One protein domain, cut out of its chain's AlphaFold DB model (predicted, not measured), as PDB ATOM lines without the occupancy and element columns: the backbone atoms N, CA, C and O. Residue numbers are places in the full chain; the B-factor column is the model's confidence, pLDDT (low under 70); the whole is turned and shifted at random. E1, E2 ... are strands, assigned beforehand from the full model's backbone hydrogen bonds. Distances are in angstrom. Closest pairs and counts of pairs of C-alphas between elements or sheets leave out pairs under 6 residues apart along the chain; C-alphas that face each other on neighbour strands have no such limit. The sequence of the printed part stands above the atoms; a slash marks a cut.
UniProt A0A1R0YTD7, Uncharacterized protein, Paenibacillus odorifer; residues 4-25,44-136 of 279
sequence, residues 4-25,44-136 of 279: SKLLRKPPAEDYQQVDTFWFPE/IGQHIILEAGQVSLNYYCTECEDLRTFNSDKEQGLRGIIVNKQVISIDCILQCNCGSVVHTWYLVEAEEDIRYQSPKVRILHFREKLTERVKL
ATOM      1  N   SER A   4     145.692 172.881 182.000       91.81
ATOM      2  CA  SER A   4     145.126 171.845 181.116       91.81
ATOM      3  C   SER A   4     146.025 170.623 180.913       91.81
ATOM      4  O   SER A   4     145.505 169.545 180.628       91.81
ATOM      5  N   LYS A   5     147.355 170.739 181.054       91.25
ATOM      6  CA  LYS A   5     148.268 169.583 181.000       91.25
ATOM      7  C   LYS A   5     148.217 168.771 182.288       91.25
ATOM      8  O   LYS A   5     148.344 167.549 182.228       91.25
ATOM      9  N   LEU A   6     148.018 169.429 183.432       92.69
ATOM     10  CA  LEU A   6     147.789 168.748 184.702       92.69
ATOM     11  C   LEU A   6     146.458 167.991 184.683       92.69
ATOM     12  O   LEU A   6     146.443 166.820 185.035       92.69
ATOM     13  N   LEU A   7     145.381 168.608 184.182       92.75
ATOM     14  CA  LEU A   7     144.030 168.018 184.114       92.75
ATOM     15  C   LEU A   7     143.923 166.767 183.213       92.75
ATOM     16  O   LEU A   7     142.885 166.111 183.172       92.75
ATOM     17  N   ARG A   8     144.991 166.403 182.497       88.88
ATOM     18  CA  ARG A   8     145.093 165.136 181.746       88.88
ATOM     19  C   ARG A   8     145.620 163.978 182.590       88.88
ATOM     20  O   ARG A   8     145.656 162.844 182.118       88.88
ATOM     21  N   LYS A   9     146.103 164.267 183.797       87.00
ATOM     22  CA  LYS A   9     146.714 163.302 184.707       87.00
ATOM     23  C   LYS A   9     145.683 162.822 185.733       87.00
ATOM     24  O   LYS A   9     144.740 163.553 186.037       87.00
ATOM     25  N   PRO A  10     145.850 161.604 186.275       83.19
ATOM     26  CA  PRO A  10     145.046 161.162 187.405       83.19
ATOM     27  C   PRO A  10     145.318 162.023 188.654       83.19
ATOM     28  O   PRO A  10     146.365 162.678 188.724       83.19
ATOM     29  N   PRO A  11     144.409 161.989 189.649       87.88
ATOM     30  CA  PRO A  11     144.673 162.497 190.992       87.88
ATOM     31  C   PRO A  11     146.008 161.986 191.545       87.88
ATOM     32  O   PRO A  11     146.367 160.825 191.333       87.88
ATOM     33  N   ALA A  12     146.743 162.858 192.229       86.62
ATOM     34  CA  ALA A  12     148.046 162.555 192.813       86.62
ATOM     35  C   ALA A  12     148.277 163.415 194.059       86.62
ATOM     36  O   ALA A  12     147.805 164.550 194.123       86.62
ATOM     37  N   GLU A  13     149.039 162.888 195.018       86.44
ATOM     38  CA  GLU A  13     149.368 163.611 196.253       86.44
ATOM     39  C   GLU A  13     150.327 164.782 196.013       86.44
ATOM     40  O   GLU A  13     150.245 165.796 196.708       86.44
ATOM     41  N   ASP A  14     151.203 164.653 195.013       92.38
ATOM     42  CA  ASP A  14     152.254 165.621 194.722       92.38
ATOM     43  C   ASP A  14     151.705 166.892 194.064       92.38
ATOM     44  O   ASP A  14     151.079 166.860 192.998       92.38
ATOM     45  N   TYR A  15     152.046 168.033 194.657       95.38
ATOM     46  CA  TYR A  15     151.796 169.339 194.066       95.38
ATOM     47  C   TYR A  15     152.688 169.587 192.846       95.38
ATOM     48  O   TYR A  15     153.901 169.370 192.866       95.38
ATOM     49  N   GLN A  16     152.091 170.111 191.778       95.88
ATOM     50  CA  GLN A  16     152.774 170.494 190.548       95.88
ATOM     51  C   GLN A  16     152.573 171.982 190.288       95.88
ATOM     52  O   GLN A  16     151.454 172.490 190.309       95.88
ATOM     53  N   GLN A  17     153.669 172.686 190.021       95.94
ATOM     54  CA  GLN A  17     153.621 174.100 189.675       95.94
ATOM     55  C   GLN A  17     152.977 174.289 188.297       95.94
ATOM     56  O   GLN A  17     153.442 173.728 187.296       95.94
ATOM     57  N   VAL A  18     151.922 175.100 188.252       94.56
ATOM     58  CA  VAL A  18     151.254 175.495 187.014       94.56
ATOM     59  C   VAL A  18     151.425 176.984 186.746       94.56
ATOM     60  O   VAL A  18     151.832 177.751 187.620       94.56
ATOM     61  N   ASP A  19     151.185 177.375 185.503       92.12
ATOM     62  CA  ASP A  19     151.082 178.790 185.147       92.12
ATOM     63  C   ASP A  19     149.772 179.339 185.736       92.12
ATOM     64  O   ASP A  19     148.852 178.563 186.023       92.12
ATOM     65  N   THR A  20     149.692 180.650 185.970       90.44
ATOM     66  CA  THR A  20     148.443 181.245 186.458       90.44
ATOM     67  C   THR A  20     147.290 180.905 185.515       90.44
ATOM     68  O   THR A  20     147.435 180.905 184.294       90.44
ATOM     69  N   PHE A  21     146.157 180.545 186.101       89.25
ATOM     70  CA  PHE A  21     144.961 180.115 185.380       89.25
ATOM     71  C   PHE A  21     143.737 180.952 185.749       89.25
ATOM     72  O   PHE A  21     142.641 180.683 185.258       89.25
ATOM     73  N   TRP A  22     143.919 181.943 186.622       85.19
ATOM     74  CA  TRP A  22     142.879 182.862 187.039       85.19
ATOM     75  C   TRP A  22     143.372 184.300 186.888       85.19
ATOM     76  O   TRP A  22     144.231 184.766 187.632       85.19
ATOM     77  N   PHE A  23     142.736 185.012 185.961       77.50
ATOM     78  CA  PHE A  23     142.776 186.461 185.851       77.50
ATOM     79  C   PHE A  23     141.419 187.032 186.290       77.50
ATOM     80  O   PHE A  23     140.404 186.703 185.674       77.50
ATOM     81  N   PRO A  24     141.335 187.785 187.401       68.69
ATOM     82  CA  PRO A  24     140.093 188.451 187.762       68.69
ATOM     83  C   PRO A  24     139.712 189.433 186.650       68.69
ATOM     84  O   PRO A  24     140.545 190.228 186.223       68.69
ATOM     85  N   GLU A  25     138.466 189.366 186.174       63.69
ATOM     86  CA  GLU A  25     137.919 190.415 185.311       63.69
ATOM     87  C   GLU A  25     137.956 191.736 186.092       63.69
ATOM     88  O   GLU A  25     137.492 191.792 187.237       63.69
ATOM     89  N   ILE A  44     132.958 182.530 197.748       88.88
ATOM     90  CA  ILE A  44     132.649 181.095 197.739       88.88
ATOM     91  C   ILE A  44     131.398 180.857 196.882       88.88
ATOM     92  O   ILE A  44     130.369 181.506 197.066       88.88
ATOM     93  N   GLY A  45     131.491 179.918 195.941       88.44
ATOM     94  CA  GLY A  45     130.433 179.594 194.987       88.44
ATOM     95  C   GLY A  45     130.399 180.476 193.734       88.44
ATOM     96  O   GLY A  45     129.591 180.209 192.846       88.44
ATOM     97  N   GLN A  46     131.257 181.494 193.610       89.75
ATOM     98  CA  GLN A  46     131.345 182.279 192.377       89.75
ATOM     99  C   GLN A  46     131.888 181.420 191.228       89.75
ATOM    100  O   GLN A  46     132.857 180.669 191.375       89.75
ATOM    101  N   HIS A  47     131.254 181.583 190.067       90.81
ATOM    102  CA  HIS A  47     131.701 181.013 188.804       90.81
ATOM    103  C   HIS A  47     132.764 181.905 188.164       90.81
ATOM    104  O   HIS A  47     132.581 183.120 188.078       90.81
ATOM    105  N   ILE A  48     133.841 181.299 187.670       89.06
ATOM    106  CA  ILE A  48     134.919 181.988 186.954       89.06
ATOM    107  C   ILE A  48     135.266 181.265 185.650       89.06
ATOM    108  O   ILE A  48     135.016 180.066 185.498       89.06
ATOM    109  N   ILE A  49     135.830 182.005 184.695       89.19
ATOM    110  CA  ILE A  49     136.443 181.447 183.486       89.19
ATOM    111  C   ILE A  49     137.928 181.270 183.765       89.19
ATOM    112  O   ILE A  49     138.569 182.166 184.303       89.19
ATOM    113  N   LEU A  50     138.465 180.107 183.413       89.00
ATOM    114  CA  LEU A  50     139.872 179.789 183.599       89.00
ATOM    115  C   LEU A  50     140.615 179.869 182.273       89.00
ATOM    116  O   LEU A  50     140.229 179.230 181.287       89.00
ATOM    117  N   GLU A  51     141.759 180.539 182.295       85.38
ATOM    118  CA  GLU A  51     142.720 180.557 181.192       85.38
ATOM    119  C   GLU A  51     143.683 179.366 181.303       85.38
ATOM    120  O   GLU A  51     144.896 179.490 181.421       85.38
ATOM    121  N   ALA A  52     143.121 178.159 181.310       81.25
ATOM    122  CA  ALA A  52     143.870 176.922 181.536       81.25
ATOM    123  C   ALA A  52     144.374 176.257 180.241       81.25
ATOM    124  O   ALA A  52     145.128 175.280 180.302       81.25
ATOM    125  N   GLY A  53     143.934 176.740 179.075       85.31
ATOM    126  CA  GLY A  53     144.080 176.068 177.783       85.31
ATOM    127  C   GLY A  53     143.067 174.934 177.568       85.31
ATOM    128  O   GLY A  53     142.101 174.783 178.312       85.31
ATOM    129  N   GLN A  54     143.292 174.125 176.530       91.06
ATOM    130  CA  GLN A  54     142.371 173.060 176.123       91.06
ATOM    131  C   GLN A  54     142.690 171.726 176.814       91.06
ATOM    132  O   GLN A  54     143.797 171.182 176.693       91.06
ATOM    133  N   VAL A  55     141.700 171.162 177.507       93.56
ATOM    134  CA  VAL A  55     141.786 169.813 178.083       93.56
ATOM    135  C   VAL A  55     141.486 168.796 176.988       93.56
ATOM    136  O   VAL A  55     140.525 168.952 176.239       93.56
ATOM    137  N   SER A  56     142.312 167.754 176.892       93.38
ATOM    138  CA  SER A  56     142.173 166.704 175.881       93.38
ATOM    139  C   SER A  56     142.351 165.335 176.526       93.38
ATOM    140  O   SER A  56     143.420 165.061 177.075       93.38
ATOM    141  N   LEU A  57     141.340 164.474 176.428       92.88
ATOM    142  CA  LEU A  57     141.372 163.090 176.919       92.88
ATOM    143  C   LEU A  57     140.978 162.124 175.800       92.88
ATOM    144  O   LEU A  57     140.236 162.485 174.889       92.88
ATOM    145  N   ASN A  58     141.484 160.895 175.853       91.62
ATOM    146  CA  ASN A  58     141.206 159.888 174.834       91.62
ATOM    147  C   ASN A  58     140.109 158.931 175.294       91.62
ATOM    148  O   ASN A  58     140.197 158.355 176.375       91.62
ATOM    149  N   TYR A  59     139.124 158.713 174.425       90.25
ATOM    150  CA  TYR A  59     138.024 157.781 174.648       90.25
ATOM    151  C   TYR A  59     137.695 157.015 173.373       90.25
ATOM    152  O   TYR A  59     137.892 157.513 172.263       90.25
ATOM    153  N   TYR A  60     137.166 155.806 173.524       87.88
ATOM    154  CA  TYR A  60     136.620 155.068 172.397       87.88
ATOM    155  C   TYR A  60     135.247 155.643 172.044       87.88
ATOM    156  O   TYR A  60     134.320 155.621 172.855       87.88
ATOM    157  N   CYS A  61     135.114 156.188 170.839       91.31
ATOM    158  CA  CYS A  61     133.856 156.729 170.350       91.31
ATOM    159  C   CYS A  61     133.148 155.656 169.526       91.31
ATOM    160  O   CYS A  61     133.654 155.258 168.480       91.31
ATOM    161  N   THR A  62     131.969 155.215 169.965       89.50
ATOM    162  CA  THR A  62     131.227 154.159 169.261       89.50
ATOM    163  C   THR A  62     130.670 154.641 167.926       89.50
ATOM    164  O   THR A  62     130.510 153.836 167.026       89.50
ATOM    165  N   GLU A  63     130.393 155.941 167.787       92.75
ATOM    166  CA  GLU A  63     129.933 156.541 166.526       92.75
ATOM    167  C   GLU A  63     131.046 156.558 165.467       92.75
ATOM    168  O   GLU A  63     130.794 156.380 164.282       92.75
ATOM    169  N   CYS A  64     132.293 156.788 165.892       91.75
ATOM    170  CA  CYS A  64     133.449 156.786 164.995       91.75
ATOM    171  C   CYS A  64     134.129 155.420 164.878       91.75
ATOM    172  O   CYS A  64     135.071 155.316 164.096       91.75
ATOM    173  N   GLU A  65     133.717 154.449 165.700       88.88
ATOM    174  CA  GLU A  65     134.344 153.131 165.864       88.88
ATOM    175  C   GLU A  65     135.870 153.202 166.054       88.88
ATOM    176  O   GLU A  65     136.628 152.401 165.516       88.88
ATOM    177  N   ASP A  66     136.342 154.211 166.793       87.50
ATOM    178  CA  ASP A  66     137.770 154.506 166.907       87.50
ATOM    179  C   ASP A  66     138.106 155.186 168.241       87.50
ATOM    180  O   ASP A  66     137.263 155.836 168.875       87.50
ATOM    181  N   LEU A  67     139.368 155.067 168.652       89.19
ATOM    182  CA  LEU A  67     139.925 155.819 169.766       89.19
ATOM    183  C   LEU A  67     140.140 157.268 169.323       89.19
ATOM    184  O   LEU A  67     140.983 157.569 168.479       89.19
ATOM    185  N   ARG A  68     139.381 158.189 169.913       93.56
ATOM    186  CA  ARG A  68     139.407 159.608 169.560       93.56
ATOM    187  C   ARG A  68     139.858 160.451 170.738       93.56
ATOM    188  O   ARG A  68     139.584 160.136 171.894       93.56
ATOM    189  N   THR A  69     140.508 161.563 170.423       94.94
ATOM    190  CA  THR A  69     140.773 162.626 171.388       94.94
ATOM    191  C   THR A  69     139.541 163.517 171.491       94.94
ATOM    192  O   THR A  69     139.129 164.128 170.505       94.94
ATOM    193  N   PHE A  70     138.958 163.577 172.682       96.06
ATOM    194  CA  PHE A  70     137.874 164.481 173.033       96.06
ATOM    195  C   PHE A  70     138.485 165.735 173.641       96.06
ATOM    196  O   PHE A  70     139.320 165.645 174.543       96.06
ATOM    197  N   ASN A  71     138.075 166.897 173.147       95.56
ATOM    198  CA  ASN A  71     138.657 168.175 173.530       95.56
ATOM    199  C   ASN A  71     137.618 169.066 174.201       95.56
ATOM    200  O   ASN A  71     136.451 169.049 173.813       95.56
ATOM    201  N   SER A  72     138.050 169.859 175.177       94.06
ATOM    202  CA  SER A  72     137.250 170.968 175.686       94.06
ATOM    203  C   SER A  72     137.101 172.043 174.614       94.06
ATOM    204  O   SER A  72     137.924 172.143 173.699       94.06
ATOM    205  N   ASP A  73     136.080 172.880 174.731       87.62
ATOM    206  CA  ASP A  73     135.977 174.066 173.887       87.62
ATOM    207  C   ASP A  73     137.182 174.990 174.150       87.62
ATOM    208  O   ASP A  73     137.572 175.217 175.299       87.62
ATOM    209  N   LYS A  74     137.830 175.456 173.080       83.50
ATOM    210  CA  LYS A  74     139.002 176.334 173.172       83.50
ATOM    211  C   LYS A  74     138.599 177.796 173.382       83.50
ATOM    212  O   LYS A  74     139.348 178.537 174.007       83.50
ATOM    213  N   GLU A  75     137.460 178.205 172.837       81.94
ATOM    214  CA  GLU A  75     136.980 179.587 172.836       81.94
ATOM    215  C   GLU A  75     136.222 179.918 174.125       81.94
ATOM    216  O   GLU A  75     136.350 181.018 174.647       81.94
ATOM    217  N   GLN A  76     135.471 178.959 174.673       80.38
ATOM    218  CA  GLN A  76     134.639 179.185 175.865       80.38
ATOM    219  C   GLN A  76     135.401 179.146 177.201       80.38
ATOM    220  O   GLN A  76     134.823 179.497 178.238       80.38
ATOM    221  N   GLY A  77     136.667 178.711 177.181       79.56
ATOM    222  CA  GLY A  77     137.482 178.471 178.375       79.56
ATOM    223  C   GLY A  77     136.942 177.339 179.260       79.56
ATOM    224  O   GLY A  77     135.888 176.755 178.999       79.56
ATOM    225  N   LEU A  78     137.667 177.012 180.334       90.00
ATOM    226  CA  LEU A  78     137.143 176.102 181.361       90.00
ATOM    227  C   LEU A  78     136.344 176.901 182.388       90.00
ATOM    228  O   LEU A  78     136.673 178.052 182.670       90.00
ATOM    229  N   ARG A  79     135.309 176.295 182.971       90.38
ATOM    230  CA  ARG A  79     134.500 176.944 184.007       90.38
ATOM    231  C   ARG A  79     134.900 176.413 185.373       90.38
ATOM    232  O   ARG A  79     134.937 175.205 185.582       90.38
ATOM    233  N   GLY A  80     135.210 177.327 186.282       92.31
ATOM    234  CA  GLY A  80     135.546 177.033 187.666       92.31
ATOM    235  C   GLY A  80     134.463 177.522 188.624       92.31
ATOM    236  O   GLY A  80     133.833 178.544 188.365       92.31
ATOM    237  N   ILE A  81     134.266 176.823 189.737       94.50
ATOM    238  CA  ILE A  81     133.497 177.276 190.898       94.50
ATOM    239  C   ILE A  81     134.459 177.344 192.077       94.50
ATOM    240  O   ILE A  81     135.094 176.345 192.429       94.50
ATOM    241  N   ILE A  82     134.565 178.518 192.695       93.69
ATOM    242  CA  ILE A  82     135.422 178.715 193.866       93.69
ATOM    243  C   ILE A  82     134.825 177.959 195.050       93.69
ATOM    244  O   ILE A  82     133.697 178.231 195.464       93.69
ATOM    245  N   VAL A  83     135.596 177.044 195.632       94.62
ATOM    246  CA  VAL A  83     135.215 176.362 196.876       94.62
ATOM    247  C   VAL A  83     135.768 177.134 198.071       94.62
ATOM    248  O   VAL A  83     135.048 177.384 199.032       94.62
ATOM    249  N   ASN A  84     137.040 177.533 198.005       92.81
ATOM    250  CA  ASN A  84     137.703 178.430 198.953       92.81
ATOM    251  C   ASN A  84     139.011 178.964 198.324       92.81
ATOM    252  O   ASN A  84     139.231 178.807 197.126       92.81
ATOM    253  N   LYS A  85     139.896 179.572 199.127       91.75
ATOM    254  CA  LYS A  85     141.185 180.108 198.653       91.75
ATOM    255  C   LYS A  85     142.157 179.093 198.059       91.75
ATOM    256  O   LYS A  85     142.967 179.452 197.219       91.75
ATOM    257  N   GLN A  86     142.076 177.837 198.475       95.06
ATOM    258  CA  GLN A  86     142.942 176.764 198.002       95.06
ATOM    259  C   GLN A  86     142.233 175.880 196.983       95.06
ATOM    260  O   GLN A  86     142.894 175.286 196.144       95.06
ATOM    261  N   VAL A  87     140.906 175.782 197.020       96.12
ATOM    262  CA  VAL A  87     140.175 174.757 196.278       96.12
ATOM    263  C   VAL A  87     139.248 175.365 195.233       96.12
ATOM    264  O   VAL A  87     138.445 176.257 195.519       96.12
ATOM    265  N   ILE A  88     139.306 174.802 194.029       95.75
ATOM    266  CA  ILE A  88     138.430 175.130 192.908       95.75
ATOM    267  C   ILE A  88     137.853 173.852 192.285       95.75
ATOM    268  O   ILE A  88     138.570 172.878 192.051       95.75
ATOM    269  N   SER A  89     136.547 173.853 192.018       96.19
ATOM    270  CA  SER A  89     135.893 172.832 191.191       96.19
ATOM    271  C   SER A  89     135.943 173.278 189.739       96.19
ATOM    272  O   SER A  89     135.558 174.405 189.455       96.19
ATOM    273  N   ILE A  90     136.401 172.433 188.826       95.25
ATOM    274  CA  ILE A  90     136.503 172.739 187.397       95.25
ATOM    275  C   ILE A  90     135.605 171.787 186.625       95.25
ATOM    276  O   ILE A  90     135.804 170.571 186.649       95.25
ATOM    277  N   ASP A  91     134.670 172.365 185.886       91.56
ATOM    278  CA  ASP A  91     133.680 171.652 185.098       91.56
ATOM    279  C   ASP A  91     134.023 171.812 183.618       91.56
ATOM    280  O   ASP A  91     134.245 172.918 183.112       91.56
ATOM    281  N   CYS A  92     134.077 170.689 182.906       90.69
ATOM    282  CA  CYS A  92     134.494 170.669 181.515       90.69
ATOM    283  C   CYS A  92     133.699 169.637 180.710       90.69
ATOM    284  O   CYS A  92     133.579 168.473 181.096       90.69
ATOM    285  N   ILE A  93     133.178 170.054 179.556       93.12
ATOM    286  CA  ILE A  93     132.573 169.160 178.565       93.12
ATOM    287  C   ILE A  93     133.626 168.900 177.493       93.12
ATOM    288  O   ILE A  93     134.117 169.835 176.864       93.12
ATOM    289  N   LEU A  94     133.971 167.632 177.292       95.25
ATOM    290  CA  LEU A  94     134.879 167.193 176.242       95.25
ATOM    291  C   LEU A  94     134.069 166.643 175.072       95.25
ATOM    292  O   LEU A  94     133.154 165.842 175.273       95.25
ATOM    293  N   GLN A  95     134.418 167.035 173.852       96.00
ATOM    294  CA  GLN A  95     133.682 166.667 172.648       96.00
ATOM    295  C   GLN A  95     134.589 165.985 171.617       96.00
ATOM    296  O   GLN A  95     135.727 166.397 171.387       96.00
ATOM    297  N   CYS A  96     134.074 164.927 170.992       96.38
ATOM    298  CA  CYS A  96     134.645 164.318 169.793       96.38
ATOM    299  C   CYS A  96     134.177 165.074 168.545       96.38
ATOM    300  O   CYS A  96     133.074 165.612 168.521       96.38
ATOM    301  N   ASN A  97     134.942 165.022 167.455       93.69
ATOM    302  CA  ASN A  97     134.584 165.671 166.188       93.69
ATOM    303  C   ASN A  97     133.219 165.231 165.615       93.69
ATOM    304  O   ASN A  97     132.614 165.984 164.859       93.69
ATOM    305  N   CYS A  98     132.716 164.039 165.961       94.44
ATOM    306  CA  CYS A  98     131.379 163.572 165.559       94.44
ATOM    307  C   CYS A  98     130.230 164.134 166.416       94.44
ATOM    308  O   CYS A  98     129.065 163.842 166.157       94.44
ATOM    309  N   GLY A  99     130.543 164.897 167.464       94.00
ATOM    310  CA  GLY A  99     129.576 165.490 168.379       94.00
ATOM    311  C   GLY A  99     129.292 164.679 169.646       94.00
ATOM    312  O   GLY A  99     128.588 165.184 170.515       94.00
ATOM    313  N   SER A 100     129.833 163.462 169.803       95.81
ATOM    314  CA  SER A 100     129.760 162.737 171.083       95.81
ATOM    315  C   SER A 100     130.448 163.519 172.201       95.81
ATOM    316  O   SER A 100     131.497 164.121 171.978       95.81
ATOM    317  N   VAL A 101     129.884 163.464 173.410       95.31
ATOM    318  CA  VAL A 101     130.361 164.242 174.561       95.31
ATOM    319  C   VAL A 101     130.691 163.364 175.763       95.31
ATOM    320  O   VAL A 101     130.092 162.303 175.967       95.31
ATOM    321  N   VAL A 102     131.620 163.850 176.579       94.31
ATOM    322  CA  VAL A 102     131.952 163.352 177.915       94.31
ATOM    323  C   VAL A 102     131.930 164.532 178.871       94.31
ATOM    324  O   VAL A 102     132.509 165.578 178.589       94.31
ATOM    325  N   HIS A 103     131.262 164.370 180.006       93.38
ATOM    326  CA  HIS A 103     131.276 165.384 181.051       93.38
ATOM    327  C   HIS A 103     132.391 165.046 182.030       93.38
ATOM    328  O   HIS A 103     132.488 163.893 182.451       93.38
ATOM    329  N   THR A 104     133.205 166.028 182.392       93.38
ATOM    330  CA  THR A 104     134.331 165.869 183.313       93.38
ATOM    331  C   THR A 104     134.286 166.917 184.416       93.38
ATOM    332  O   THR A 104     133.914 168.063 184.169       93.38
ATOM    333  N   TRP A 105     134.670 166.505 185.621       94.25
ATOM    334  CA  TRP A 105     134.741 167.348 186.810       94.25
ATOM    335  C   TRP A 105     136.058 167.108 187.526       94.25
ATOM    336  O   TRP A 105     136.458 165.960 187.733       94.25
ATOM    337  N   TYR A 106     136.696 168.190 187.942       95.25
ATOM    338  CA  TYR A 106     137.943 168.160 188.684       95.25
ATOM    339  C   TYR A 106     137.788 168.953 189.968       95.25
ATOM    340  O   TYR A 106     137.242 170.049 189.952       95.25
ATOM    341  N   LEU A 107     138.321 168.434 191.066       96.12
ATOM    342  CA  LEU A 107     138.558 169.215 192.269       96.12
ATOM    343  C   LEU A 107     140.061 169.447 192.369       96.12
ATOM    344  O   LEU A 107     140.825 168.487 192.497       96.12
ATOM    345  N   VAL A 108     140.479 170.703 192.254       96.62
ATOM    346  CA  VAL A 108     141.888 171.105 192.255       96.62
ATOM    347  C   VAL A 108     142.177 171.885 193.526       96.62
ATOM    348  O   VAL A 108     141.425 172.787 193.882       96.62
ATOM    349  N   GLU A 109     143.271 171.532 194.191       97.19
ATOM    350  CA  GLU A 109     143.767 172.198 195.394       97.19
ATOM    351  C   GLU A 109     145.118 172.849 195.110       97.19
ATOM    352  O   GLU A 109     146.017 172.201 194.578       97.19
ATOM    353  N   ALA A 110     145.262 174.116 195.475       96.31
ATOM    354  CA  ALA A 110     146.516 174.840 195.549       96.31
ATOM    355  C   ALA A 110     147.132 174.714 196.944       96.31
ATOM    356  O   ALA A 110     146.422 174.710 197.945       96.31
ATOM    357  N   GLU A 111     148.462 174.664 197.003       96.25
ATOM    358  CA  GLU A 111     149.220 174.592 198.258       96.25
ATOM    359  C   GLU A 111     148.921 175.810 199.156       96.25
ATOM    360  O   GLU A 111     148.699 175.670 200.360       96.25
ATOM    361  N   GLU A 112     148.822 177.002 198.561       93.06
ATOM    362  CA  GLU A 112     148.606 178.262 199.286       93.06
ATOM    363  C   GLU A 112     147.340 179.001 198.838       93.06
ATOM    364  O   GLU A 112     146.394 179.126 199.619       93.06
ATOM    365  N   ASP A 113     147.309 179.484 197.592       92.00
ATOM    366  CA  ASP A 113     146.174 180.219 197.026       92.00
ATOM    367  C   ASP A 113     146.069 179.981 195.509       92.00
ATOM    368  O   ASP A 113     147.076 179.969 194.793       92.00
ATOM    369  N   ILE A 114     144.849 179.800 195.007       91.50
ATOM    370  CA  ILE A 114     144.557 179.590 193.579       91.50
ATOM    371  C   ILE A 114     144.825 180.827 192.710       91.50
ATOM    372  O   ILE A 114     144.959 180.689 191.497       91.50
ATOM    373  N   ARG A 115     144.925 182.021 193.308       88.25
ATOM    374  CA  ARG A 115     145.167 183.301 192.615       88.25
ATOM    375  C   ARG A 115     146.643 183.583 192.329       88.25
ATOM    376  O   ARG A 115     146.960 184.573 191.674       88.25
ATOM    377  N   TYR A 116     147.566 182.777 192.853       89.88
ATOM    378  CA  TYR A 116     148.995 183.046 192.687       89.88
ATOM    379  C   TYR A 116     149.414 183.024 191.213       89.88
ATOM    380  O   TYR A 116     148.813 182.354 190.377       89.88
ATOM    381  N   GLN A 117     150.478 183.761 190.882       87.19
ATOM    382  CA  GLN A 117     150.980 183.836 189.502       87.19
ATOM    383  C   GLN A 117     151.538 182.500 188.991       87.19
ATOM    384  O   GLN A 117     151.606 182.263 187.785       87.19
ATOM    385  N   SER A 118     151.954 181.622 189.903       91.62
ATOM    386  CA  SER A 118     152.361 180.261 189.574       91.62
ATOM    387  C   SER A 118     152.045 179.333 190.746       91.62
ATOM    388  O   SER A 118     152.935 178.980 191.527       91.62
ATOM    389  N   PRO A 119     150.759 178.998 190.940       94.06
ATOM    390  CA  PRO A 119     150.344 178.202 192.073       94.06
ATOM    391  C   PRO A 119     150.856 176.775 191.886       94.06
ATOM    392  O   PRO A 119     150.891 176.218 190.783       94.06
ATOM    393  N   LYS A 120     151.255 176.158 192.990       96.69
ATOM    394  CA  LYS A 120     151.481 174.721 193.045       96.69
ATOM    395  C   LYS A 120     150.160 174.062 193.361       96.69
ATOM    396  O   LYS A 120     149.567 174.367 194.390       96.69
ATOM    397  N   VAL A 121     149.696 173.189 192.476       96.88
ATOM    398  CA  VAL A 121     148.369 172.591 192.589       96.88
ATOM    399  C   VAL A 121     148.406 171.079 192.405       96.88
ATOM    400  O   VAL A 121     149.305 170.539 191.758       96.88
ATOM    401  N   ARG A 122     147.409 170.393 192.950       96.56
ATOM    402  CA  ARG A 122     147.168 168.962 192.763       96.56
ATOM    403  C   ARG A 122     145.700 168.697 192.470       96.56
ATOM    404  O   ARG A 122     144.829 169.501 192.800       96.56
ATOM    405  N   ILE A 123     145.423 167.563 191.839       95.81
ATOM    406  CA  ILE A 123     144.053 167.111 191.596       95.81
ATOM    407  C   ILE A 123     143.655 166.239 192.785       95.81
ATOM    408  O   ILE A 123     144.186 165.142 192.940       95.81
ATOM    409  N   LEU A 124     142.715 166.723 193.595       93.06
ATOM    410  CA  LEU A 124     142.111 165.955 194.684       93.06
ATOM    411  C   LEU A 124     141.133 164.914 194.150       93.06
ATOM    412  O   LEU A 124     141.051 163.796 194.649       93.06
ATOM    413  N   HIS A 125     140.361 165.294 193.134       90.88
ATOM    414  CA  HIS A 125     139.318 164.440 192.597       90.88
ATOM    415  C   HIS A 125     139.154 164.647 191.098       90.88
ATOM    416  O   HIS A 125     139.212 165.774 190.612       90.88
ATOM    417  N   PHE A 126     138.917 163.557 190.370       90.75
ATOM    418  CA  PHE A 126     138.582 163.581 188.951       90.75
ATOM    419  C   PHE A 126     137.417 162.634 188.687       90.75
ATOM    420  O   PHE A 126     137.452 161.462 189.072       90.75
ATOM    421  N   ARG A 127     136.395 163.140 188.000       88.12
ATOM    422  CA  ARG A 127     135.226 162.379 187.574       88.12
ATOM    423  C   ARG A 127     134.938 162.585 186.119       88.12
ATOM    424  O   ARG A 127     135.075 163.680 185.589       88.12
ATOM    425  N   GLU A 128     134.400 161.535 185.526       89.62
ATOM    426  CA  GLU A 128     133.850 161.573 184.190       89.62
ATOM    427  C   GLU A 128     132.507 160.848 184.142       89.62
ATOM    428  O   GLU A 128     132.302 159.795 184.758       89.62
ATOM    429  N   LYS A 129     131.588 161.401 183.360       90.00
ATOM    430  CA  LYS A 129     130.341 160.754 182.981       90.00
ATOM    431  C   LYS A 129     130.365 160.555 181.477       90.00
ATOM    432  O   LYS A 129     130.262 161.507 180.702       90.00
ATOM    433  N   LEU A 130     130.514 159.294 181.096       88.75
ATOM    434  CA  LEU A 130     130.456 158.874 179.708       88.75
ATOM    435  C   LEU A 130     129.002 158.860 179.245       88.75
ATOM    436  O   LEU A 130     128.102 158.478 179.998       88.75
ATOM    437  N   THR A 131     128.779 159.287 178.010       88.38
ATOM    438  CA  THR A 131     127.505 159.066 177.323       88.38
ATOM    439  C   THR A 131     127.484 157.666 176.711       88.38
ATOM    440  O   THR A 131     128.526 157.036 176.569       88.38
ATOM    441  N   GLU A 132     126.313 157.177 176.302       85.38
ATOM    442  CA  GLU A 132     126.170 155.843 175.685       85.38
ATOM    443  C   GLU A 132     127.052 155.650 174.437       85.38
ATOM    444  O   GLU A 132     127.419 154.526 174.103       85.38
ATOM    445  N   ARG A 133     127.423 156.751 173.767       89.00
ATOM    446  CA  ARG A 133     128.269 156.753 172.565       89.00
ATOM    447  C   ARG A 133     129.771 156.760 172.854       89.00
ATOM    448  O   ARG A 133     130.585 156.863 171.933       89.00
ATOM    449  N   VAL A 134     130.149 156.731 174.129       87.94
ATOM    450  CA  VAL A 134     131.537 156.843 174.556       87.94
ATOM    451  C   VAL A 134     131.857 155.741 175.547       87.94
ATOM    452  O   VAL A 134     131.184 155.556 176.557       87.94
ATOM    453  N   LYS A 135     132.930 155.020 175.259       83.94
ATOM    454  CA  LYS A 135     133.494 153.998 176.125       83.94
ATOM    455  C   LYS A 135     134.928 154.371 176.451       83.94
ATOM    456  O   LYS A 135     135.552 155.200 175.785       83.94
ATOM    457  N   LEU A 136     135.477 153.747 177.478       78.44
ATOM    458  CA  LEU A 136     136.905 153.872 177.726       78.44
ATOM    459  C   LEU A 136     137.694 153.057 176.720       78.44
ATOM    460  O   LEU A 136     137.197 152.095 176.144       78.44
TER     461      LEU A 136
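This is residues 4 to 25 and 44 to 136 of the 279 residues of an uncharacterized protein of Paenibacillus odorifer (UniProt A0A1R0YTD7). One strongly twisted sheet of seven strands rolls partway round into an incomplete barrel, with E5 and E6 in its middle, the hairpin of E2 and E3 at one end, and E1 and E4 towards the other. The first stretch, residues 4 to 25, crosses the open side, and short pairings tie residues 16 to 17 to E7 and residues 134 to 135 to E2. The printed part has 115 residues with seven named strands, E1 to E7 in order, and no named helix; the class is all strand, though under half of the residues are in named elements. The sheet is branched and its neighbour pairs are antiparallel; the whole is compact, with a radius of gyration of the C-alphas of 14.5 A and spans of 44 by 31 by 22 A.

E5, residues 87 to 95, is 25.8 A long, E6, residues 101 to 110, 28.5 A, and E7, residues 120 to 130, 29.5 A, ending at C-alpha 130 (130.456, 158.874, 179.708). E4 is residues 78 to 82, E3 66 to 72, E2 56 to 61, and E1 47 to 50, beginning at C-alpha 47 (131.701, 181.013, 188.804).

E4, E5, E6 and E7 form a meander, each strand the antiparallel neighbour of the one before. E5 has E3 and E4 on one side and E6 on the other side; N 90 and O 106 are 2.8 A apart, N 81 and O 89 2.8 A, and N 95 and O 71 2.9 A. E7 bends by 52 degrees at residue 124; its N 127 is 2.8 A from O 105 of E6. In the hairpin of E2 and E3, N 59 and O 68 are 2.9 A apart. N 48 of E1 and O 80 of E4 are 2.8 A apart. E1 and E7 are apart.

The C-alphas farthest apart, of Glu 65 and Glu 112, are 44.2 A apart. Residues 26 to 43 are cut out, with 16.4 A between C-alphas 25 and 44. No link between named strands is long. Mean pLDDT of the printed part is 90.7; residues 24 to 25 are under 70.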